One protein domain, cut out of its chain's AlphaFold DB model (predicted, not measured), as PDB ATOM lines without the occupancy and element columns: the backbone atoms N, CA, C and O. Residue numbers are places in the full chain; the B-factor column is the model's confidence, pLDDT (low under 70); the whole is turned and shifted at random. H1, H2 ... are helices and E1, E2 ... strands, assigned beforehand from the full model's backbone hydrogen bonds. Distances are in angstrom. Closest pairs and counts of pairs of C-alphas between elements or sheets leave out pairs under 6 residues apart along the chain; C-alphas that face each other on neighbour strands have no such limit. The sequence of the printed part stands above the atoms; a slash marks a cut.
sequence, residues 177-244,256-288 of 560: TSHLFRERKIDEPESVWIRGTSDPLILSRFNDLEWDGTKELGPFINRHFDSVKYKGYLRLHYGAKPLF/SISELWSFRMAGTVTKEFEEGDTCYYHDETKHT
ATOM      1  N   THR A 177     216.292 173.614 226.257       90.81
ATOM      2  CA  THR A 177     216.385 172.326 225.559       90.81
ATOM      3  C   THR A 177     217.831 171.961 225.246       90.81
ATOM      4  O   THR A 177     218.657 172.804 224.890       90.81
ATOM      5  N   SER A 178     218.142 170.673 225.367       89.12
ATOM      6  CA  SER A 178     219.400 170.109 224.893       89.12
ATOM      7  C   SER A 178     219.412 170.030 223.369       89.12
ATOM      8  O   SER A 178     218.380 169.836 222.724       89.12
ATOM      9  N   HIS A 179     220.612 170.089 222.792       87.69
ATOM     10  CA  HIS A 179     220.821 169.724 221.395       87.69
ATOM     11  C   HIS A 179     220.493 168.240 221.136       87.69
ATOM     12  O   HIS A 179     220.175 167.876 220.007       87.69
ATOM     13  N   LEU A 180     220.521 167.392 222.171       88.12
ATOM     14  CA  LEU A 180     220.137 165.983 222.104       88.12
ATOM     15  C   LEU A 180     218.616 165.795 222.185       88.12
ATOM     16  O   LEU A 180     217.943 166.409 223.018       88.12
ATOM     17  N   PHE A 181     218.094 164.863 221.389       88.81
ATOM     18  CA  PHE A 181     216.710 164.390 221.473       88.81
ATOM     19  C   PHE A 181     216.617 162.872 221.249       88.81
ATOM     20  O   PHE A 181     217.568 162.229 220.792       88.81
ATOM     21  N   ARG A 182     215.451 162.294 221.551       88.81
ATOM     22  CA  ARG A 182     215.038 160.964 221.069       88.81
ATOM     23  C   ARG A 182     213.913 161.108 220.048       88.81
ATOM     24  O   ARG A 182     213.031 161.945 220.228       88.81
ATOM     25  N   GLU A 183     213.921 160.301 218.992       91.12
ATOM     26  CA  GLU A 183     212.827 160.214 218.022       91.12
ATOM     27  C   GLU A 183     212.430 158.772 217.685       91.12
ATOM     28  O   GLU A 183     213.255 157.866 217.735       91.12
ATOM     29  N   ARG A 184     211.159 158.563 217.340       92.19
ATOM     30  CA  ARG A 184     210.628 157.313 216.761       92.19
ATOM     31  C   ARG A 184     209.628 157.652 215.663       92.19
ATOM     32  O   ARG A 184     209.026 158.727 215.734       92.19
ATOM     33  N   LYS A 185     209.380 156.786 214.673       91.00
ATOM     34  CA  LYS A 185     208.235 157.030 213.774       91.00
ATOM     35  C   LYS A 185     206.935 156.952 214.572       91.00
ATOM     36  O   LYS A 185     206.846 156.222 215.562       91.00
ATOM     37  N   ILE A 186     205.918 157.703 214.147       89.44
ATOM     38  CA  ILE A 186     204.619 157.768 214.841       89.44
ATOM     39  C   ILE A 186     204.025 156.365 215.068       89.44
ATOM     40  O   ILE A 186     203.519 156.093 216.160       89.44
ATOM     41  N   ASP A 187     204.167 155.480 214.078       90.81
ATOM     42  CA  ASP A 187     203.604 154.123 214.061       90.81
ATOM     43  C   ASP A 187     204.544 153.038 214.634       90.81
ATOM     44  O   ASP A 187     204.158 151.877 214.744       90.81
ATOM     45  N   GLU A 188     205.781 153.390 215.010       89.25
ATOM     46  CA  GLU A 188     206.731 152.461 215.642       89.25
ATOM     47  C   GLU A 188     206.480 152.346 217.157       89.25
ATOM     48  O   GLU A 188     206.137 153.346 217.796       89.25
ATOM     49  N   PRO A 189     206.664 151.161 217.771       83.94
ATOM     50  CA  PRO A 189     206.431 150.978 219.201       83.94
ATOM     51  C   PRO A 189     207.417 151.782 220.064       83.94
ATOM     52  O   PRO A 189     208.513 152.147 219.640       83.94
ATOM     53  N   GLU A 190     207.043 152.031 221.321       75.44
ATOM     54  CA  GLU A 190     207.822 152.867 222.252       75.44
ATOM     55  C   GLU A 190     209.202 152.300 222.621       75.44
ATOM     56  O   GLU A 190     210.019 153.009 223.193       75.44
ATOM     57  N   SER A 191     209.508 151.053 222.261       74.06
ATOM     58  CA  SER A 191     210.848 150.474 222.398       74.06
ATOM     59  C   SER A 191     211.854 150.955 221.338       74.06
ATOM     60  O   SER A 191     213.033 150.630 221.449       74.06
ATOM     61  N   VAL A 192     211.424 151.715 220.321       83.88
ATOM     62  CA  VAL A 192     212.225 152.074 219.128       83.88
ATOM     63  C   VAL A 192     212.646 153.555 219.130       83.88
ATOM     64  O   VAL A 192     212.762 154.188 218.086       83.88
ATOM     65  N   TRP A 193     212.871 154.153 220.304       83.31
ATOM     66  CA  TRP A 193     213.420 155.513 220.378       83.31
ATOM     67  C   TRP A 193     214.899 155.542 219.967       83.31
ATOM     68  O   TRP A 193     215.771 155.057 220.687       83.31
ATOM     69  N   ILE A 194     215.184 156.174 218.833       86.25
ATOM     70  CA  ILE A 194     216.525 156.424 218.301       86.25
ATOM     71  C   ILE A 194     217.016 157.786 218.816       86.25
ATOM     72  O   ILE A 194     216.228 158.708 219.015       86.25
ATOM     73  N   ARG A 195     218.320 157.936 219.066       85.38
ATOM     74  CA  ARG A 195     218.923 159.229 219.434       85.38
ATOM     75  C   ARG A 195     219.153 160.093 218.191       85.38
ATOM     76  O   ARG A 195     219.670 159.598 217.194       85.38
ATOM     77  N   GLY A 196     218.872 161.388 218.301       86.44
ATOM     78  CA  GLY A 196     219.236 162.393 217.306       86.44
ATOM     79  C   GLY A 196     219.903 163.625 217.921       86.44
ATOM     80  O   GLY A 196     219.895 163.829 219.140       86.44
ATOM     81  N   THR A 197     220.491 164.445 217.054       88.56
ATOM     82  CA  THR A 197     221.059 165.761 217.367       88.56
ATOM     83  C   THR A 197     220.313 166.835 216.582       88.56
ATOM     84  O   THR A 197     220.006 166.673 215.400       88.56
ATOM     85  N   SER A 198     219.962 167.928 217.253       86.69
ATOM     86  CA  SER A 198     219.258 169.063 216.656       86.69
ATOM     87  C   SER A 198     220.228 169.915 215.854       86.69
ATOM     88  O   SER A 198     221.317 170.231 216.335       86.69
ATOM     89  N   ASP A 199     219.796 170.358 214.677       86.62
ATOM     90  CA  ASP A 199     220.451 171.463 213.983       86.62
ATOM     91  C   ASP A 199     220.427 172.737 214.866       86.62
ATOM     92  O   ASP A 199     219.399 172.999 215.506       86.62
ATOM     93  N   PRO A 200     221.507 173.543 214.922       84.12
ATOM     94  CA  PRO A 200     221.565 174.738 215.765       84.12
ATOM     95  C   PRO A 200     220.467 175.780 215.499       84.12
ATOM     96  O   PRO A 200     219.999 176.412 216.445       84.12
ATOM     97  N   LEU A 201     220.011 175.953 214.252       83.50
ATOM     98  CA  LEU A 201     218.939 176.900 213.918       83.50
ATOM     99  C   LEU A 201     217.587 176.396 214.425       83.50
ATOM    100  O   LEU A 201     216.798 177.173 214.969       83.50
ATOM    101  N   ILE A 202     217.335 175.089 214.298       83.19
ATOM    102  CA  ILE A 202     216.155 174.443 214.888       83.19
ATOM    103  C   ILE A 202     216.204 174.587 216.414       83.19
ATOM    104  O   ILE A 202     215.215 174.996 217.021       83.19
ATOM    105  N   LEU A 203     217.360 174.329 217.031       85.31
ATOM    106  CA  LEU A 203     217.548 174.460 218.474       85.31
ATOM    107  C   LEU A 203     217.331 175.902 218.965       85.31
ATOM    108  O   LEU A 203     216.692 176.081 219.999       85.31
ATOM    109  N   SER A 204     217.772 176.932 218.229       84.94
ATOM    110  CA  SER A 204     217.457 178.336 218.559       84.94
ATOM    111  C   SER A 204     215.945 178.554 218.633       84.94
ATOM    112  O   SER A 204     215.458 179.060 219.639       84.94
ATOM    113  N   ARG A 205     215.182 178.088 217.629       84.12
ATOM    114  CA  ARG A 205     213.711 178.226 217.595       84.12
ATOM    115  C   ARG A 205     213.010 177.545 218.785       84.12
ATOM    116  O   ARG A 205     211.950 178.001 219.191       84.12
ATOM    117  N   PHE A 206     213.581 176.483 219.363       84.88
ATOM    118  CA  PHE A 206     213.044 175.843 220.578       84.88
ATOM    119  C   PHE A 206     213.367 176.592 221.883       84.88
ATOM    120  O   PHE A 206     212.691 176.355 222.885       84.88
ATOM    121  N   ASN A 207     214.381 177.465 221.881       89.38
ATOM    122  CA  ASN A 207     214.840 178.233 223.046       89.38
ATOM    123  C   ASN A 207     214.443 179.724 222.994       89.38
ATOM    124  O   ASN A 207     214.476 180.407 224.017       89.38
ATOM    125  N   ASP A 208     214.009 180.227 221.836       90.94
ATOM    126  CA  ASP A 208     213.348 181.525 221.687       90.94
ATOM    127  C   ASP A 208     211.883 181.419 222.179       90.94
ATOM    128  O   ASP A 208     210.951 181.111 221.437       90.94
ATOM    129  N   LEU A 209     211.695 181.596 223.493       94.69
ATOM    130  CA  LEU A 209     210.424 181.387 224.193       94.69
ATOM    131  C   LEU A 209     209.498 182.609 224.119       94.69
ATOM    132  O   LEU A 209     209.679 183.568 224.868       94.69
ATOM    133  N   GLU A 210     208.467 182.536 223.277       96.12
ATOM    134  CA  GLU A 210     207.426 183.568 223.138       96.12
ATOM    135  C   GLU A 210     206.111 183.146 223.817       96.12
ATOM    136  O   GLU A 210     205.512 182.123 223.467       96.12
ATOM    137  N   TRP A 211     205.648 183.928 224.794       96.12
ATOM    138  CA  TRP A 211     204.496 183.617 225.644       96.12
ATOM    139  C   TRP A 211     203.475 184.759 225.672       96.12
ATOM    140  O   TRP A 211     203.822 185.921 225.863       96.12
ATOM    141  N   ASP A 212     202.190 184.425 225.542       95.56
ATOM    142  CA  ASP A 212     201.088 185.396 225.460       95.56
ATOM    143  C   ASP A 212     200.198 185.461 226.717       95.56
ATOM    144  O   ASP A 212     199.130 186.080 226.709       95.56
ATOM    145  N   GLY A 213     200.602 184.784 227.796       94.56
ATOM    146  CA  GLY A 213     199.852 184.725 229.053       94.56
ATOM    147  C   GLY A 213     198.618 183.817 229.037       94.56
ATOM    148  O   GLY A 213     197.970 183.674 230.075       94.56
ATOM    149  N   THR A 214     198.260 183.181 227.914       95.06
ATOM    150  CA  THR A 214     197.015 182.387 227.826       95.06
ATOM    151  C   THR A 214     197.053 181.117 228.677       95.06
ATOM    152  O   THR A 214     196.076 180.790 229.348       95.06
ATOM    153  N   LYS A 215     198.196 180.426 228.696       94.62
ATOM    154  CA  LYS A 215     198.499 179.319 229.615       94.62
ATOM    155  C   LYS A 215     199.356 179.818 230.771       94.62
ATOM    156  O   LYS A 215     200.127 180.747 230.574       94.62
ATOM    157  N   GLU A 216     199.281 179.159 231.923       95.25
ATOM    158  CA  GLU A 216     200.252 179.324 233.012       95.25
ATOM    159  C   GLU A 216     201.693 179.088 232.523       95.25
ATOM    160  O   GLU A 216     201.931 178.251 231.645       95.25
ATOM    161  N   LEU A 217     202.656 179.800 233.117       95.12
ATOM    162  CA  LEU A 217     204.048 179.798 232.665       95.12
ATOM    163  C   LEU A 217     204.706 178.413 232.771       95.12
ATOM    164  O   LEU A 217     205.289 177.940 231.800       95.12
ATOM    165  N   GLY A 218     204.579 177.727 233.911       94.81
ATOM    166  CA  GLY A 218     205.153 176.389 234.106       94.81
ATOM    167  C   GLY A 218     204.693 175.376 233.043       94.81
ATOM    168  O   GLY A 218     205.537 174.798 232.358       94.81
ATOM    169  N   PRO A 219     203.377 175.186 232.833       95.00
ATOM    170  CA  PRO A 219     202.839 174.387 231.728       95.00
ATOM    171  C   PRO A 219     203.243 174.874 230.326       95.00
ATOM    172  O   PRO A 219     203.422 174.054 229.426       95.00
ATOM    173  N   PHE A 220     203.403 176.185 230.113       94.94
ATOM    174  CA  PHE A 220     203.910 176.728 228.848       94.94
ATOM    175  C   PHE A 220     205.372 176.332 228.583       94.94
ATOM    176  O   PHE A 220     205.675 175.932 227.462       94.94
ATOM    177  N   ILE A 221     206.255 176.399 229.584       94.38
ATOM    178  CA  ILE A 221     207.663 175.991 229.450       94.38
ATOM    179  C   ILE A 221     207.759 174.470 229.296       94.38
ATOM    180  O   ILE A 221     208.409 173.970 228.382       94.38
ATOM    181  N   ASN A 222     207.071 173.719 230.157       92.81
ATOM    182  CA  ASN A 222     207.258 172.272 230.247       92.81
ATOM    183  C   ASN A 222     206.765 171.505 229.010       92.81
ATOM    184  O   ASN A 222     207.308 170.441 228.723       92.81
ATOM    185  N   ARG A 223     205.847 172.075 228.212       91.25
ATOM    186  CA  ARG A 223     205.429 171.494 226.920       91.25
ATOM    187  C   ARG A 223     206.576 171.336 225.907       91.25
ATOM    188  O   ARG A 223     206.436 170.585 224.950       91.25
ATOM    189  N   HIS A 224     207.690 172.059 226.078       89.31
ATOM    190  CA  HIS A 224     208.871 171.932 225.214       89.31
ATOM    191  C   HIS A 224     209.623 170.603 225.442       89.31
ATOM    192  O   HIS A 224     210.475 170.240 224.634       89.31
ATOM    193  N   PHE A 225     209.273 169.866 226.503       88.56
ATOM    194  CA  PHE A 225     209.773 168.524 226.811       88.56
ATOM    195  C   PHE A 225     208.718 167.427 226.581       88.56
ATOM    196  O   PHE A 225     208.982 166.268 226.892       88.56
ATOM    197  N   ASP A 226     207.540 167.764 226.041       88.06
ATOM    198  CA  ASP A 226     206.551 166.778 225.587       88.06
ATOM    199  C   ASP A 226     206.951 166.190 224.219       88.06
ATOM    200  O   ASP A 226     207.741 166.769 223.469       88.06
ATOM    201  N   SER A 227     206.375 165.041 223.843       85.88
ATOM    202  CA  SER A 227     206.599 164.454 222.516       85.88
ATOM    203  C   SER A 227     205.915 165.266 221.405       85.88
ATOM    204  O   SER A 227     204.683 165.290 221.317       85.88
ATOM    205  N   VAL A 228     206.696 165.873 220.512       86.12
ATOM    206  CA  VAL A 228     206.214 166.708 219.400       86.12
ATOM    207  C   VAL A 228     206.213 165.914 218.092       86.12
ATOM    208  O   VAL A 228     207.123 165.126 217.845       86.12
ATOM    209  N   LYS A 229     205.218 166.113 217.219       87.06
ATOM    210  CA  LYS A 229     205.227 165.522 215.870       87.06
ATOM    211  C   LYS A 229     206.060 166.374 214.913       87.06
ATOM    212  O   LYS A 229     205.847 167.577 214.827       87.06
ATOM    213  N   TYR A 230     206.964 165.747 214.164       83.56
ATOM    214  CA  TYR A 230     207.793 166.409 213.156       83.56
ATOM    215  C   TYR A 230     208.153 165.447 212.016       83.56
ATOM    216  O   TYR A 230     208.748 164.400 212.257       83.56
ATOM    217  N   LYS A 231     207.786 165.792 210.772       86.62
ATOM    218  CA  LYS A 231     208.117 165.052 209.530       86.62
ATOM    219  C   LYS A 231     207.922 163.516 209.621       86.62
ATOM    220  O   LYS A 231     208.746 162.748 209.138       86.62
ATOM    221  N   GLY A 232     206.828 163.068 210.253       88.81
ATOM    222  CA  GLY A 232     206.473 161.644 210.432       88.81
ATOM    223  C   GLY A 232     207.015 160.971 211.706       88.81
ATOM    224  O   GLY A 232     206.646 159.834 212.009       88.81
ATOM    225  N   TYR A 233     207.833 161.678 212.485       89.56
ATOM    226  CA  TYR A 233     208.398 161.219 213.751       89.56
ATOM    227  C   TYR A 233     207.695 161.873 214.944       89.56
ATOM    228  O   TYR A 233     207.173 162.985 214.848       89.56
ATOM    229  N   LEU A 234     207.702 161.185 216.083       90.75
ATOM    230  CA  LEU A 234     207.556 161.793 217.402       90.75
ATOM    231  C   LEU A 234     208.958 162.091 217.931       90.75
ATOM    232  O   LEU A 234     209.809 161.207 217.905       90.75
ATOM    233  N   ARG A 235     209.187 163.316 218.407       89.31
ATOM    234  CA  ARG A 235     210.462 163.804 218.950       89.31
ATOM    235  C   ARG A 235     210.297 164.253 220.392       89.31
ATOM    236  O   ARG A 235     209.353 164.970 220.700       89.31
ATOM    237  N   LEU A 236     211.230 163.862 221.249       88.69
ATOM    238  CA  LEU A 236     211.302 164.236 222.657       88.69
ATOM    239  C   LEU A 236     212.644 164.933 222.906       88.69
ATOM    240  O   LEU A 236     213.695 164.289 222.839       88.69
ATOM    241  N   HIS A 237     212.617 166.239 223.168       88.19
ATOM    242  CA  HIS A 237     213.818 167.006 223.502       88.19
ATOM    243  C   HIS A 237     214.155 166.850 224.985       88.19
ATOM    244  O   HIS A 237     213.281 166.936 225.846       88.19
ATOM    245  N   TYR A 238     215.437 166.652 225.288       89.62
ATOM    246  CA  TYR A 238     215.899 166.618 226.673       89.62
ATOM    247  C   TYR A 238     215.978 168.023 227.271       89.62
ATOM    248  O   TYR A 238     216.229 169.002 226.565       89.62
ATOM    249  N   GLY A 239     215.818 168.118 228.589       90.31
ATOM    250  CA  GLY A 239     216.096 169.346 229.322       90.31
ATOM    251  C   GLY A 239     217.599 169.628 229.352       90.31
ATOM    252  O   GLY A 239     218.400 168.720 229.563       90.31
ATOM    253  N   ALA A 240     217.992 170.886 229.163       89.19
ATOM    254  CA  ALA A 240     219.369 171.346 229.378       89.19
ATOM    255  C   ALA A 240     219.575 171.996 230.760       89.19
ATOM    256  O   ALA A 240     220.714 172.218 231.170       89.19
ATOM    257  N   LYS A 241     218.485 172.270 231.499       88.50
ATOM    258  CA  LYS A 241     218.484 172.895 232.838       88.50
ATOM    259  C   LYS A 241     219.413 174.121 232.925       88.50
ATOM    260  O   LYS A 241     220.314 174.142 233.770       88.50
ATOM    261  N   PRO A 242     219.216 175.141 232.072       91.44
ATOM    262  CA  PRO A 242     220.105 176.295 231.967       91.44
ATOM    263  C   PRO A 242     220.186 177.078 233.283       91.44
ATOM    264  O   PRO A 242     219.287 176.992 234.118       91.44
ATOM    265  N   LEU A 243     221.245 177.865 233.483       90.00
ATOM    266  CA  LEU A 243     221.353 178.721 234.675       90.00
ATOM    267  C   LEU A 243     220.316 179.848 234.677       90.00
ATOM    268  O   LEU A 243     219.911 180.304 235.743       90.00
ATOM    269  N   PHE A 244     219.866 180.263 233.497       93.00
ATOM    270  CA  PHE A 244     218.866 181.299 233.325       93.00
ATOM    271  C   PHE A 244     217.795 180.847 232.332       93.00
ATOM    272  O   PHE A 244     218.055 180.037 231.448       93.00
ATOM    273  N   SER A 256     199.052 188.738 237.038       90.56
ATOM    274  CA  SER A 256     199.678 189.363 238.209       90.56
ATOM    275  C   SER A 256     201.139 188.941 238.324       90.56
ATOM    276  O   SER A 256     201.510 187.846 237.914       90.56
ATOM    277  N   ILE A 257     201.971 189.779 238.944       90.12
ATOM    278  CA  ILE A 257     203.364 189.415 239.235       90.12
ATOM    279  C   ILE A 257     203.476 188.170 240.123       90.12
ATOM    280  O   ILE A 257     204.406 187.386 239.958       90.12
ATOM    281  N   SER A 258     202.493 187.938 240.999       88.62
ATOM    282  CA  SER A 258     202.440 186.762 241.868       88.62
ATOM    283  C   SER A 258     202.366 185.440 241.095       88.62
ATOM    284  O   SER A 258     202.953 184.456 241.533       88.62
ATOM    285  N   GLU A 259     201.740 185.423 239.913       91.19
ATOM    286  CA  GLU A 259     201.717 184.266 239.003       91.19
ATOM    287  C   GLU A 259     203.018 184.100 238.191       91.19
ATOM    288  O   GLU A 259     203.192 183.102 237.489       91.19
ATOM    289  N   LEU A 260     203.922 185.084 238.255       93.69
ATOM    290  CA  LEU A 260     205.155 185.166 237.468       93.69
ATOM    291  C   LEU A 260     206.425 185.009 238.310       93.69
ATOM    292  O   LEU A 260     207.511 184.974 237.741       93.69
ATOM    293  N   TRP A 261     206.335 184.932 239.642       92.81
ATOM    294  CA  TRP A 261     207.529 184.893 240.496       92.81
ATOM    295  C   TRP A 261     208.416 183.678 240.257       92.81
ATOM    296  O   TRP A 261     209.642 183.793 240.321       92.81
ATOM    297  N   SER A 262     207.822 182.518 239.988       93.88
ATOM    298  CA  SER A 262     208.568 181.279 239.816       93.88
ATOM    299  C   SER A 262     207.851 180.265 238.938       93.88
ATOM    300  O   SER A 262     206.639 180.301 238.738       93.88
ATOM    301  N   PHE A 263     208.622 179.309 238.426       94.12
ATOM    302  CA  PHE A 263     208.089 178.080 237.851       94.12
ATOM    303  C   PHE A 263     209.062 176.920 238.069       94.12
ATOM    304  O   PHE A 263     210.273 177.109 238.192       94.12
ATOM    305  N   ARG A 264     208.539 175.691 238.061       93.00
ATOM    306  CA  ARG A 264     209.354 174.473 238.110       93.00
ATOM    307  C   ARG A 264     209.541 173.924 236.704       93.00
ATOM    308  O   ARG A 264     208.581 173.449 236.089       93.00
ATOM    309  N   MET A 265     210.772 173.974 236.204       91.31
ATOM    310  CA  MET A 265     211.124 173.366 234.928       91.31
ATOM    311  C   MET A 265     211.287 171.855 235.103       91.31
ATOM    312  O   MET A 265     212.039 171.397 235.968       91.31
ATOM    313  N   ALA A 266     210.558 171.099 234.292       84.38
ATOM    314  CA  ALA A 266     210.707 169.664 234.106       84.38
ATOM    315  C   ALA A 266     211.680 169.379 232.942       84.38
ATOM    316  O   ALA A 266     212.451 170.250 232.539       84.38
ATOM    317  N   GLY A 267     211.634 168.157 232.412       77.38
ATOM    318  CA  GLY A 267     212.489 167.700 231.321       77.38
ATOM    319  C   GLY A 267     213.649 166.852 231.831       77.38
ATOM    320  O   GLY A 267     214.419 167.270 232.697       77.38
ATOM    321  N   THR A 268     213.770 165.647 231.279       78.31
ATOM    322  CA  THR A 268     214.846 164.711 231.608       78.31
ATOM    323  C   THR A 268     216.173 165.252 231.083       78.31
ATOM    324  O   THR A 268     216.272 165.556 229.894       78.31
ATOM    325  N   VAL A 269     217.200 165.350 231.928       77.75
ATOM    326  CA  VAL A 269     218.581 165.566 231.456       77.75
ATOM    327  C   VAL A 269     219.198 164.227 231.092       77.75
ATOM    328  O   VAL A 269     218.930 163.215 231.741       77.75
ATOM    329  N   THR A 270     220.069 164.247 230.089       69.44
ATOM    330  CA  THR A 270     221.009 163.167 229.798       69.44
ATOM    331  C   THR A 270     222.437 163.671 229.902       69.44
ATOM    332  O   THR A 270     222.795 164.641 229.232       69.44
ATOM    333  N   LYS A 271     223.268 162.973 230.677       66.25
ATOM    334  CA  LYS A 271     224.727 163.078 230.579       66.25
ATOM    335  C   LYS A 271     225.246 161.913 229.737       66.25
ATOM    336  O   LYS A 271     224.837 160.777 229.973       66.25
ATOM    337  N   GLU A 272     226.120 162.205 228.782       60.75
ATOM    338  CA  GLU A 272     226.904 161.188 228.078       60.75
ATOM    339  C   GLU A 272     228.071 160.753 228.973       60.75
ATOM    340  O   GLU A 272     228.713 161.596 229.611       60.75
ATOM    341  N   PHE A 273     228.320 159.447 229.054       55.69
ATOM    342  CA  PHE A 273     229.580 158.928 229.586       55.69
ATOM    343  C   PHE A 273     230.667 158.986 228.499       55.69
ATOM    344  O   PHE A 273     230.402 159.396 227.368       55.69
ATOM    345  N   GLU A 274     231.909 158.668 228.868       50.72
ATOM    346  CA  GLU A 274     233.069 158.749 227.971       50.72
ATOM    347  C   GLU A 274     232.921 157.838 226.733       50.72
ATOM    348  O   GLU A 274     232.099 156.920 226.714       50.72
ATOM    349  N   GLU A 275     233.703 158.126 225.685       46.66
ATOM    350  CA  GLU A 275     233.583 157.517 224.351       46.66
ATOM    351  C   GLU A 275     233.568 155.976 224.386       46.66
ATOM    352  O   GLU A 275     234.607 155.321 224.446       46.66
ATOM    353  N   GLY A 276     232.370 155.392 224.296       50.38
ATOM    354  CA  GLY A 276     232.169 153.945 224.200       50.38
ATOM    355  C   GLY A 276     230.842 153.467 224.789       50.38
ATOM    356  O   GLY A 276     230.175 152.633 224.176       50.38
ATOM    357  N   ASP A 277     230.418 154.032 225.923       45.66
ATOM    358  CA  ASP A 277     229.239 153.549 226.651       45.66
ATOM    359  C   ASP A 277     227.970 154.355 226.346       45.66
ATOM    360  O   ASP A 277     227.856 155.545 226.637       45.66
ATOM    361  N   THR A 278     226.939 153.668 225.846       51.47
ATOM    362  CA  THR A 278     225.593 154.224 225.591       51.47
ATOM    363  C   THR A 278     224.734 154.368 226.854       51.47
ATOM    364  O   THR A 278     223.507 154.476 226.782       51.47
ATOM    365  N   CYS A 279     225.369 154.394 228.023       51.19
ATOM    366  CA  CYS A 279     224.719 154.696 229.287       51.19
ATOM    367  C   CYS A 279     224.285 156.169 229.310       51.19
ATOM    368  O   CYS A 279     225.038 157.064 228.939       51.19
ATOM    369  N   TYR A 280     223.071 156.429 229.792       58.56
ATOM    370  CA  TYR A 280     222.583 157.782 230.048       58.56
ATOM    371  C   TYR A 280     222.144 157.863 231.501       58.56
ATOM    372  O   TYR A 280     221.302 157.081 231.941       58.56
ATOM    373  N   TYR A 281     222.676 158.834 232.241       63.50
ATOM    374  CA  TYR A 281     222.046 159.218 233.499       63.50
ATOM    375  C   TYR A 281     220.759 159.978 233.172       63.50
ATOM    376  O   TYR A 281     220.824 161.043 232.560       63.50
ATOM    377  N   HIS A 282     219.614 159.400 233.536       69.44
ATOM    378  CA  HIS A 282     218.297 160.012 233.390       69.44
ATOM    379  C   HIS A 282     217.943 160.762 234.678       69.44
ATOM    380  O   HIS A 282     217.657 160.146 235.702       69.44
ATOM    381  N   ASP A 283     217.967 162.092 234.615       73.50
ATOM    382  CA  ASP A 283     217.627 162.966 235.741       73.50
ATOM    383  C   ASP A 283     216.305 163.694 235.484       73.50
ATOM    384  O   ASP A 283     216.234 164.603 234.653       73.50
ATOM    385  N   GLU A 284     215.267 163.298 236.220       80.94
ATOM    386  CA  GLU A 284     213.920 163.883 236.177       80.94
ATOM    387  C   GLU A 284     213.692 164.962 237.253       80.94
ATOM    388  O   GLU A 284     212.588 165.504 237.371       80.94
ATOM    389  N   THR A 285     214.720 165.303 238.042       83.44
ATOM    390  CA  THR A 285     214.627 166.310 239.109       83.44
ATOM    391  C   THR A 285     214.173 167.641 238.521       83.44
ATOM    392  O   THR A 285     214.810 168.177 237.612       83.44
ATOM    393  N   LYS A 286     213.080 168.206 239.034       87.44
ATOM    394  CA  LYS A 286     212.599 169.524 238.602       87.44
ATOM    395  C   LYS A 286     213.437 170.619 239.253       87.44
ATOM    396  O   LYS A 286     213.798 170.495 240.418       87.44
ATOM    397  N   HIS A 287     213.704 171.701 238.526       88.38
ATOM    398  CA  HIS A 287     214.412 172.860 239.078       88.38
ATOM    399  C   HIS A 287     213.488 174.066 239.157       88.38
ATOM    400  O   HIS A 287     212.798 174.388 238.188       88.38
ATOM    401  N   THR A 288     213.499 174.732 240.307       91.25
ATOM    402  CA  THR A 288     212.784 175.988 240.533       91.25
ATOM    403  C   THR A 288     213.554 177.133 239.873       91.25
ATOM    404  O   THR A 288     214.737 177.348 240.144       91.25
TER     405      THR A 288
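Overview. This is residues 177 to 244 and 256 to 288 of the 560 residues of an uncharacterized protein of Sclerotinia borealis (strain F-4128) (UniProt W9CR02). What is the main picture? A strongly twisted sheet of four strands has the short helix H1 across its strand E1, while H2 meets the sheet with its last residues and has the strand E6 beside it. A separate hairpin, E7 and E8, meets one end of E5, and its turn and residue 256 lie at opposite ends of the long axis. What is it made of? The printed part has 101 residues with two named helices and eight named strands, in the order E1 E2 H1 E3 H2 E4 E5 E6 E7 E8; the class is mixed, and the larger sheet, E2 E1 E5 E4, is antiparallel throughout. It is only just compact, close to loose, with a radius of gyration of the C-alphas of 15.0 A, and elongated, spanning 48 by 31 by 26 A.

Arrangement. How is the larger sheet paired? Inner strands E1, residues 177 to 185, and E5, residues 233 to 239, are antiparallel at 155 degrees, with N 178 and O 238 2.8 A apart. Edge strand E2, residues 194 to 197, forms a hairpin with E1, N 183 to O 194 being 2.8 A, and edge strand E4, residues 228 to 230, forms one with E5, N 228 to O 235 being 2.8 A. Where are the helices? H1, residues 200 to 207, is on the sheet over E1, across the strands at 80 degrees on the local plane, with closest C-alphas His 179 and Leu 203 at 6.5 A. H2, residues 217 to 225, only grazes the sheet with residues 222 to 225; every O i to N i+4 pair is within hydrogen-bond range in H1, but 3 of 5 in H2. What of the other strands? E3, residues 209 to 211, and E6, residues 262 to 265, pair with no named strand; the closest C-alphas of H2 and E6 are Gly 218 and Phe 263, 5.1 A apart. E7, residues 269 to 272, and E8, residues 280 to 283, form a hairpin, N 269 to O 283 being 3.0 A; the closest C-alphas of E5 and E7 are Gly 239 and Val 269, 5.0 A apart.

Along the chain. Where does E1 run? It begins at C-alpha 177 (216.385, 172.326, 225.559), spans 21.0 A and bends by 72 degrees at residue 180. How long are E5 and H2? E5 spans 19.2 A and H2 13.9 A. Where does E8 end? C-alpha 283 is at (217.627, 162.966, 235.741).

Size, cuts and confidence. How far does it reach? The two C-alphas farthest apart, Ser 256 and Gly 276, are 50.1 A apart. Is it whole? Residues 245 to 255 are not printed, and C-alphas 244 and 256 are 21.4 A apart across that cut; no link printed whole is long. Where is confidence low? Residues 270 to 282 are under 70 in pLDDT, against a mean of 84.5 for the printed part.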